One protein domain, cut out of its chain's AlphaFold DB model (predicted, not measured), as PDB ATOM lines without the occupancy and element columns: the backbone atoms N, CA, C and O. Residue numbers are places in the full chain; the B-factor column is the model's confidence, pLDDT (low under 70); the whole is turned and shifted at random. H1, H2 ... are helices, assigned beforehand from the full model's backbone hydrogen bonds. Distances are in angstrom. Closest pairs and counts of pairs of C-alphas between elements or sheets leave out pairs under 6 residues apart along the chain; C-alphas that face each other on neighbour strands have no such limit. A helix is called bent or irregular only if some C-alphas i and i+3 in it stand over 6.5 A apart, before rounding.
ATOM      1  N   LYS A   2       8.133   7.921   9.645       50.25
ATOM      2  CA  LYS A   2       9.056   7.118  10.498       50.25
ATOM      3  C   LYS A   2       9.786   5.952   9.790       50.25
ATOM      4  O   LYS A   2      10.917   5.645  10.147       50.25
ATOM      5  N   ASN A   3       9.176   5.329   8.774       59.00
ATOM      6  CA  ASN A   3       9.763   4.167   8.078       59.00
ATOM      7  C   ASN A   3      10.982   4.512   7.202       59.00
ATOM      8  O   ASN A   3      11.852   3.668   7.020       59.00
ATOM      9  N   ASP A   4      11.048   5.734   6.671       62.66
ATOM     10  CA  ASP A   4      12.085   6.132   5.711       62.66
ATOM     11  C   ASP A   4      13.418   6.456   6.409       62.66
ATOM     12  O   ASP A   4      14.491   6.084   5.943       62.66
ATOM     13  N   SER A   5      13.351   7.043   7.611       71.31
ATOM     14  CA  SER A   5      14.532   7.266   8.455       71.31
ATOM     15  C   SER A   5      15.147   5.957   8.952       71.31
ATOM     16  O   SER A   5      16.364   5.850   9.006       71.31
ATOM     17  N   SER A   6      14.327   4.961   9.309       76.25
ATOM     18  CA  SER A   6      14.823   3.661   9.786       76.25
ATOM     19  C   SER A   6      15.489   2.850   8.670       76.25
ATOM     20  O   SER A   6      16.504   2.201   8.919       76.25
ATOM     21  N   LEU A   7      14.978   2.936   7.434       76.12
ATOM     22  CA  LEU A   7      15.594   2.289   6.271       76.12
ATOM     23  C   LEU A   7      16.953   2.904   5.930       76.12
ATOM     24  O   LEU A   7      17.914   2.160   5.773       76.12
ATOM     25  N   LYS A   8      17.067   4.238   5.921       81.56
ATOM     26  CA  LYS A   8      18.355   4.921   5.703       81.56
ATOM     27  C   LYS A   8      19.398   4.562   6.763       81.56
ATOM     28  O   LYS A   8      20.568   4.380   6.440       81.56
ATOM     29  N   THR A   9      18.986   4.418   8.025       84.12
ATOM     30  CA  THR A   9      19.884   3.954   9.094       84.12
ATOM     31  C   THR A   9      20.381   2.532   8.832       84.12
ATOM     32  O   THR A   9      21.569   2.269   8.988       84.12
ATOM     33  N   LEU A  10      19.503   1.625   8.393       81.50
ATOM     34  CA  LEU A  10      19.882   0.250   8.061       81.50
ATOM     35  C   LEU A  10      20.812   0.175   6.848       81.50
ATOM     36  O   LEU A  10      21.794  -0.560   6.887       81.50
ATOM     37  N   GLU A  11      20.541   0.955   5.803       84.75
ATOM     38  CA  GLU A  11      21.417   1.054   4.630       84.75
ATOM     39  C   GLU A  11      22.824   1.506   5.022       84.75
ATOM     40  O   GLU A  11      23.804   0.889   4.607       84.75
ATOM     41  N   ARG A  12      22.927   2.513   5.895       86.94
ATOM     42  CA  ARG A  12      24.213   2.984   6.415       86.94
ATOM     43  C   ARG A  12      24.916   1.932   7.273       86.94
ATOM     44  O   ARG A  12      26.124   1.760   7.163       86.94
ATOM     45  N   SER A  13      24.184   1.191   8.104       86.88
ATOM     46  CA  SER A  13      24.769   0.098   8.891       86.88
ATOM     47  C   SER A  13      25.330  -1.015   8.005       86.88
ATOM     48  O   SER A  13      26.404  -1.532   8.305       86.88
ATOM     49  N   ILE A  14      24.675  -1.328   6.879       88.25
ATOM     50  CA  ILE A  14      25.172  -2.301   5.892       88.25
ATOM     51  C   ILE A  14      26.516  -1.864   5.291       88.25
ATOM     52  O   ILE A  14      27.376  -2.701   5.019       88.25
ATOM     53  N   GLU A  15      26.742  -0.565   5.087       87.94
ATOM     54  CA  GLU A  15      28.036  -0.053   4.604       87.94
ATOM     55  C   GLU A  15      29.177  -0.285   5.599       87.94
ATOM     56  O   GLU A  15      30.340  -0.333   5.200       87.94
ATOM     57  N   HIS A  16      28.851  -0.491   6.875       90.19
ATOM     58  CA  HIS A  16      29.796  -0.816   7.939       90.19
ATOM     59  C   HIS A  16      29.782  -2.302   8.332       90.19
ATOM     60  O   HIS A  16      30.485  -2.686   9.260       90.19
ATOM     61  N   SER A  17      29.032  -3.145   7.622       91.94
ATOM     62  CA  SER A  17      29.001  -4.600   7.801       91.94
ATOM     63  C   SER A  17      30.159  -5.298   7.075       91.94
ATOM     64  O   SER A  17      30.815  -4.706   6.205       91.94
ATOM     65  N   MET A  18      30.387  -6.574   7.400       92.38
ATOM     66  CA  MET A  18      31.347  -7.444   6.709       92.38
ATOM     67  C   MET A  18      31.037  -7.521   5.213       92.38
ATOM     68  O   MET A  18      29.878  -7.661   4.819       92.38
ATOM     69  N   LEU A  19      32.076  -7.433   4.379       87.75
ATOM     70  CA  LEU A  19      31.974  -7.260   2.930       87.75
ATOM     71  C   LEU A  19      31.136  -8.363   2.277       87.75
ATOM     72  O   LEU A  19      30.172  -8.045   1.579       87.75
ATOM     73  N   PHE A  20      31.431  -9.629   2.592       87.38
ATOM     74  CA  PHE A  20      30.717 -10.788   2.048       87.38
ATOM     75  C   PHE A  20      29.225 -10.818   2.383       87.38
ATOM     76  O   PHE A  20      28.416 -11.403   1.670       87.38
ATOM     77  N   GLN A  21      28.813 -10.141   3.455       87.75
ATOM     78  CA  GLN A  21      27.407 -10.079   3.837       87.75
ATOM     79  C   GLN A  21      26.678  -8.924   3.148       87.75
ATOM     80  O   GLN A  21      25.462  -8.993   2.975       87.75
ATOM     81  N   ARG A  22      27.379  -7.873   2.694       89.00
ATOM     82  CA  ARG A  22      26.741  -6.644   2.184       89.00
ATOM     83  C   ARG A  22      25.793  -6.906   1.022       89.00
ATOM     84  O   ARG A  22      24.705  -6.335   1.001       89.00
ATOM     85  N   PHE A  23      26.177  -7.746   0.061       86.81
ATOM     86  CA  PHE A  23      25.331  -8.040  -1.099       86.81
ATOM     87  C   PHE A  23      24.008  -8.696  -0.679       86.81
ATOM     88  O   PHE A  23      22.928  -8.206  -1.025       86.81
ATOM     89  N   ASN A  24      24.090  -9.751   0.135       86.69
ATOM     90  CA  ASN A  24      22.919 -10.467   0.632       86.69
ATOM     91  C   ASN A  24      22.049  -9.584   1.537       86.69
ATOM     92  O   ASN A  24      20.836  -9.531   1.341       86.69
ATOM     93  N   LEU A  25      22.653  -8.805   2.440       87.31
ATOM     94  CA  LEU A  25      21.931  -7.873   3.312       87.31
ATOM     95  C   LEU A  25      21.177  -6.803   2.503       87.31
ATOM     96  O   LEU A  25      20.000  -6.556   2.763       87.31
ATOM     97  N   LYS A  26      21.794  -6.220   1.459       87.81
ATOM     98  CA  LYS A  26      21.115  -5.268   0.552       87.81
ATOM     99  C   LYS A  26      19.961  -5.924  -0.203       87.81
ATOM    100  O   LYS A  26      18.904  -5.312  -0.373       87.81
ATOM    101  N   LYS A  27      20.152  -7.160  -0.671       87.44
ATOM    102  CA  LYS A  27      19.130  -7.926  -1.397       87.44
ATOM    103  C   LYS A  27      17.925  -8.240  -0.510       87.44
ATOM    104  O   LYS A  27      16.791  -8.065  -0.956       87.44
ATOM    105  N   GLU A  28      18.149  -8.664   0.731       86.19
ATOM    106  CA  GLU A  28      17.077  -8.962   1.687       86.19
ATOM    107  C   GLU A  28      16.383  -7.691   2.197       86.19
ATOM    108  O   GLU A  28      15.161  -7.697   2.341       86.19
ATOM    109  N   LEU A  29      17.096  -6.567   2.364       84.88
ATOM    110  CA  LEU A  29      16.497  -5.287   2.786       84.88
ATOM    111  C   LEU A  29      15.424  -4.784   1.810       84.88
ATOM    112  O   LEU A  29      14.417  -4.200   2.219       84.88
ATOM    113  N   ARG A  30      15.598  -5.068   0.514       83.88
ATOM    114  CA  ARG A  30      14.616  -4.745  -0.534       83.88
ATOM    115  C   ARG A  30      13.331  -5.580  -0.427       83.88
ATOM    116  O   ARG A  30      12.288  -5.154  -0.924       83.88
ATOM    117  N   LYS A  31      13.358  -6.743   0.236       81.81
ATOM    118  CA  LYS A  31      12.185  -7.617   0.412       81.81
ATOM    119  C   LYS A  31      11.358  -7.160   1.623       81.81
ATOM    120  O   LYS A  31      11.821  -7.143   2.759       81.81
ATOM    121  N   LYS A  32      10.080  -6.817   1.414       66.50
ATOM    122  CA  LYS A  32       9.205  -6.235   2.462       66.50
ATOM    123  C   LYS A  32       8.868  -7.175   3.642       66.50
ATOM    124  O   LYS A  32       8.477  -6.668   4.687       66.50
ATOM    125  N   HIS A  33       9.014  -8.498   3.501       63.69
ATOM    126  CA  HIS A  33       8.419  -9.498   4.411       63.69
ATOM    127  C   HIS A  33       9.322 -10.048   5.547       63.69
ATOM    128  O   HIS A  33       8.794 -10.694   6.443       63.69
ATOM    129  N   ARG A  34      10.648  -9.803   5.582       63.25
ATOM    130  CA  ARG A  34      11.586 -10.426   6.566       63.25
ATOM    131  C   ARG A  34      12.414  -9.432   7.405       63.25
ATOM    132  O   ARG A  34      13.598  -9.627   7.645       63.25
ATOM    133  N   ARG A  35      11.805  -8.339   7.870       66.81
ATOM    134  CA  ARG A  35      12.558  -7.189   8.416       66.81
ATOM    135  C   ARG A  35      13.137  -7.346   9.829       66.81
ATOM    136  O   ARG A  35      14.113  -6.666  10.121       66.81
ATOM    137  N   LYS A  36      12.567  -8.190  10.703       70.00
ATOM    138  CA  LYS A  36      13.039  -8.303  12.101       70.00
ATOM    139  C   LYS A  36      14.405  -8.992  12.205       70.00
ATOM    140  O   LYS A  36      15.343  -8.358  12.669       70.00
ATOM    141  N   ASN A  37      14.542 -10.212  11.686       80.00
ATOM    142  CA  ASN A  37      15.808 -10.960  11.751       80.00
ATOM    143  C   ASN A  37      16.935 -10.254  10.976       80.00
ATOM    144  O   ASN A  37      18.080 -10.247  11.408       80.00
ATOM    145  N   LEU A  38      16.595  -9.572   9.877       84.75
ATOM    146  CA  LEU A  38      17.566  -8.822   9.082       84.75
ATOM    147  C   LEU A  38      18.240  -7.691   9.876       84.75
ATOM    148  O   LEU A  38      19.415  -7.412   9.671       84.75
ATOM    149  N   HIS A  39      17.513  -7.025  10.778       86.12
ATOM    150  CA  HIS A  39      18.092  -5.962  11.599       86.12
ATOM    151  C   HIS A  39      19.179  -6.505  12.536       86.12
ATOM    152  O   HIS A  39      20.247  -5.909  12.650       86.12
ATOM    153  N   GLU A  40      18.921  -7.648  13.173       87.88
ATOM    154  CA  GLU A  40      19.888  -8.326  14.043       87.88
ATOM    155  C   GLU A  40      21.118  -8.787  13.254       87.88
ATOM    156  O   GLU A  40      22.239  -8.512  13.674       87.88
ATOM    157  N   GLU A  41      20.924  -9.375  12.069       89.56
ATOM    158  CA  GLU A  41      22.018  -9.785  11.176       89.56
ATOM    159  C   GLU A  41      22.913  -8.598  10.770       89.56
ATOM    160  O   GLU A  41      24.142  -8.685  10.850       89.56
ATOM    161  N   ILE A  42      22.320  -7.456  10.390       90.81
ATOM    162  CA  ILE A  42      23.070  -6.237  10.035       90.81
ATOM    163  C   ILE A  42      23.891  -5.741  11.231       90.81
ATOM    164  O   ILE A  42      25.073  -5.421  11.077       90.81
ATOM    165  N   LEU A  43      23.277  -5.674  12.417       90.06
ATOM    166  CA  LEU A  43      23.952  -5.213  13.629       90.06
ATOM    167  C   LEU A  43      25.096  -6.141  14.030       90.06
ATOM    168  O   LEU A  43      26.171  -5.653  14.368       90.06
ATOM    169  N   GLN A  44      24.892  -7.454  13.957       92.31
ATOM    170  CA  GLN A  44      25.922  -8.435  14.281       92.31
ATOM    171  C   GLN A  44      27.103  -8.329  13.309       92.31
ATOM    172  O   GLN A  44      28.258  -8.313  13.731       92.31
ATOM    173  N   SER A  45      26.820  -8.152  12.017       92.75
ATOM    174  CA  SER A  45      27.843  -7.938  10.993       92.75
ATOM    175  C   SER A  45      28.641  -6.647  11.199       92.75
ATOM    176  O   SER A  45      29.865  -6.630  11.069       92.75
ATOM    177  N   ALA A  46      27.957  -5.552  11.535       92.31
ATOM    178  CA  ALA A  46      28.598  -4.269  11.817       92.31
ATOM    179  C   ALA A  46      29.403  -4.305  13.128       92.31
ATOM    180  O   ALA A  46      30.471  -3.697  13.219       92.31
ATOM    181  N   ALA A  47      28.923  -5.040  14.134       93.88
ATOM    182  CA  ALA A  47      29.642  -5.261  15.382       93.88
ATOM    183  C   ALA A  47      30.938  -6.048  15.147       93.88
ATOM    184  O   ALA A  47      31.976  -5.662  15.680       93.88
ATOM    185  N   GLU A  48      30.903  -7.082  14.302       93.81
ATOM    186  CA  GLU A  48      32.096  -7.847  13.929       93.81
ATOM    187  C   GLU A  48      33.117  -6.982  13.181       93.81
ATOM    188  O   GLU A  48      34.292  -6.952  13.540       93.81
ATOM    189  N   ALA A  49      32.673  -6.189  12.204       93.12
ATOM    190  CA  ALA A  49      33.551  -5.248  11.515       93.12
ATOM    191  C   ALA A  49      34.160  -4.205  12.473       93.12
ATOM    192  O   ALA A  49      35.343  -3.878  12.377       93.12
ATOM    193  N   SER A  50      33.374  -3.705  13.432       94.75
ATOM    194  CA  SER A  50      33.845  -2.785  14.474       94.75
ATOM    195  C   SER A  50      34.860  -3.445  15.412       94.75
ATOM    196  O   SER A  50      35.866  -2.825  15.760       94.75
ATOM    197  N   ARG A  51      34.649  -4.717  15.782       95.75
ATOM    198  CA  ARG A  51      35.609  -5.525  16.549       95.75
ATOM    199  C   ARG A  51      36.919  -5.668  15.781       95.75
ATOM    200  O   ARG A  51      37.961  -5.307  16.316       95.75
ATOM    201  N   ARG A  52      36.861  -6.095  14.517       94.81
ATOM    202  CA  ARG A  52      38.038  -6.245  13.645       94.81
ATOM    203  C   ARG A  52      38.779  -4.930  13.432       94.81
ATOM    204  O   ARG A  52      40.002  -4.916  13.428       94.81
ATOM    205  N   LYS A  53      38.068  -3.803  13.339       94.94
ATOM    206  CA  LYS A  53      38.693  -2.476  13.244       94.94
ATOM    207  C   LYS A  53      39.576  -2.154  14.455       94.94
ATOM    208  O   LYS A  53      40.580  -1.475  14.293       94.94
ATOM    209  N   LYS A  54      39.223  -2.643  15.649       96.12
ATOM    210  CA  LYS A  54      40.034  -2.473  16.869       96.12
ATOM    211  C   LYS A  54      41.273  -3.372  16.907       96.12
ATOM    212  O   LYS A  54      42.149  -3.112  17.717       96.12
ATOM    213  N   LEU A  55      41.330  -4.405  16.065       95.81
ATOM    214  CA  LEU A  55      42.495  -5.285  15.934       95.81
ATOM    215  C   LEU A  55      43.566  -4.702  15.010       95.81
ATOM    216  O   LEU A  55      44.656  -5.249  14.937       95.81
ATOM    217  N   VAL A  56      43.271  -3.629  14.272       96.25
ATOM    218  CA  VAL A  56      44.264  -3.002  13.393       96.25
ATOM    219  C   VAL A  56      45.410  -2.463  14.267       96.25
ATOM    220  O   VAL A  56      45.157  -1.567  15.075       96.25
TER     221      VAL A  56
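AT A GLANCE: This is residues 2 to 56 of the 191 residues of the protein "Helicase ATP-binding domain-containing protein" of Gammaproteobacteria bacterium (UniProt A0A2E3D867). Three helices make a small up-and-down bundle, each running against the one before it; H1 meets the other two near its last residues and splays away from them toward its start, and the long H3 extends along the longest axis. The turn between H2 and H3 sticks out at residues 31 to 37, of which 35 to 37 belong to H3. The printed part has 55 residues with three named helices, in the order H1, H2, H3, and no named strand; the class is all helix. It is compact, with a radius of gyration of the C-alphas of 11.4 A, and elongated, spanning 36 by 21 by 15 A.

IN THESE COORDINATES: H1, residues 2 to 15, begins at C-alpha 2 at (9.056, 7.118, 10.498) and is 21.1 A long from first to last C-alpha. H2, residues 19 to 29, is 15.6 A long and only just irregular: C-alphas 20 and 23 are 6.8 A apart. H3, residues 35 to 54, is 29.1 A long and ends at C-alpha 54 at (40.034, -2.473, 16.869).

HOW THE PARTS SIT: H1 and H2 are a helical hairpin at a shallow tilt of 20 degrees; H1 touches H2 with residues 11 to 15 alone, the closest C-alphas being those of Ile 14 and Arg 22, 5.9 A apart. H1 touches H3 with residues 10 to 14 alone, the same way at a steep tilt of 39 degrees; the closest C-alphas, of Ile 14 and Ile 42, are 6.1 A apart. H2 and H3 are a helical hairpin at a shallow tilt of 20 degrees; their closest C-alphas, of Leu 25 and Ile 42, are 7.0 A apart. O i to N i+4 pairs are within hydrogen-bond range in 9 of 10 cases in H1, 5 of 7 in H2 and 15 of 16 in H3.

THE WHOLE: The C-alphas farthest apart, of His 33 and Val 56, are 37.5 A apart. The printed part has no cut, and both links are tight. Mean pLDDT of the printed part is 84.4; residues 2 to 4 and 32 to 35 are under 70.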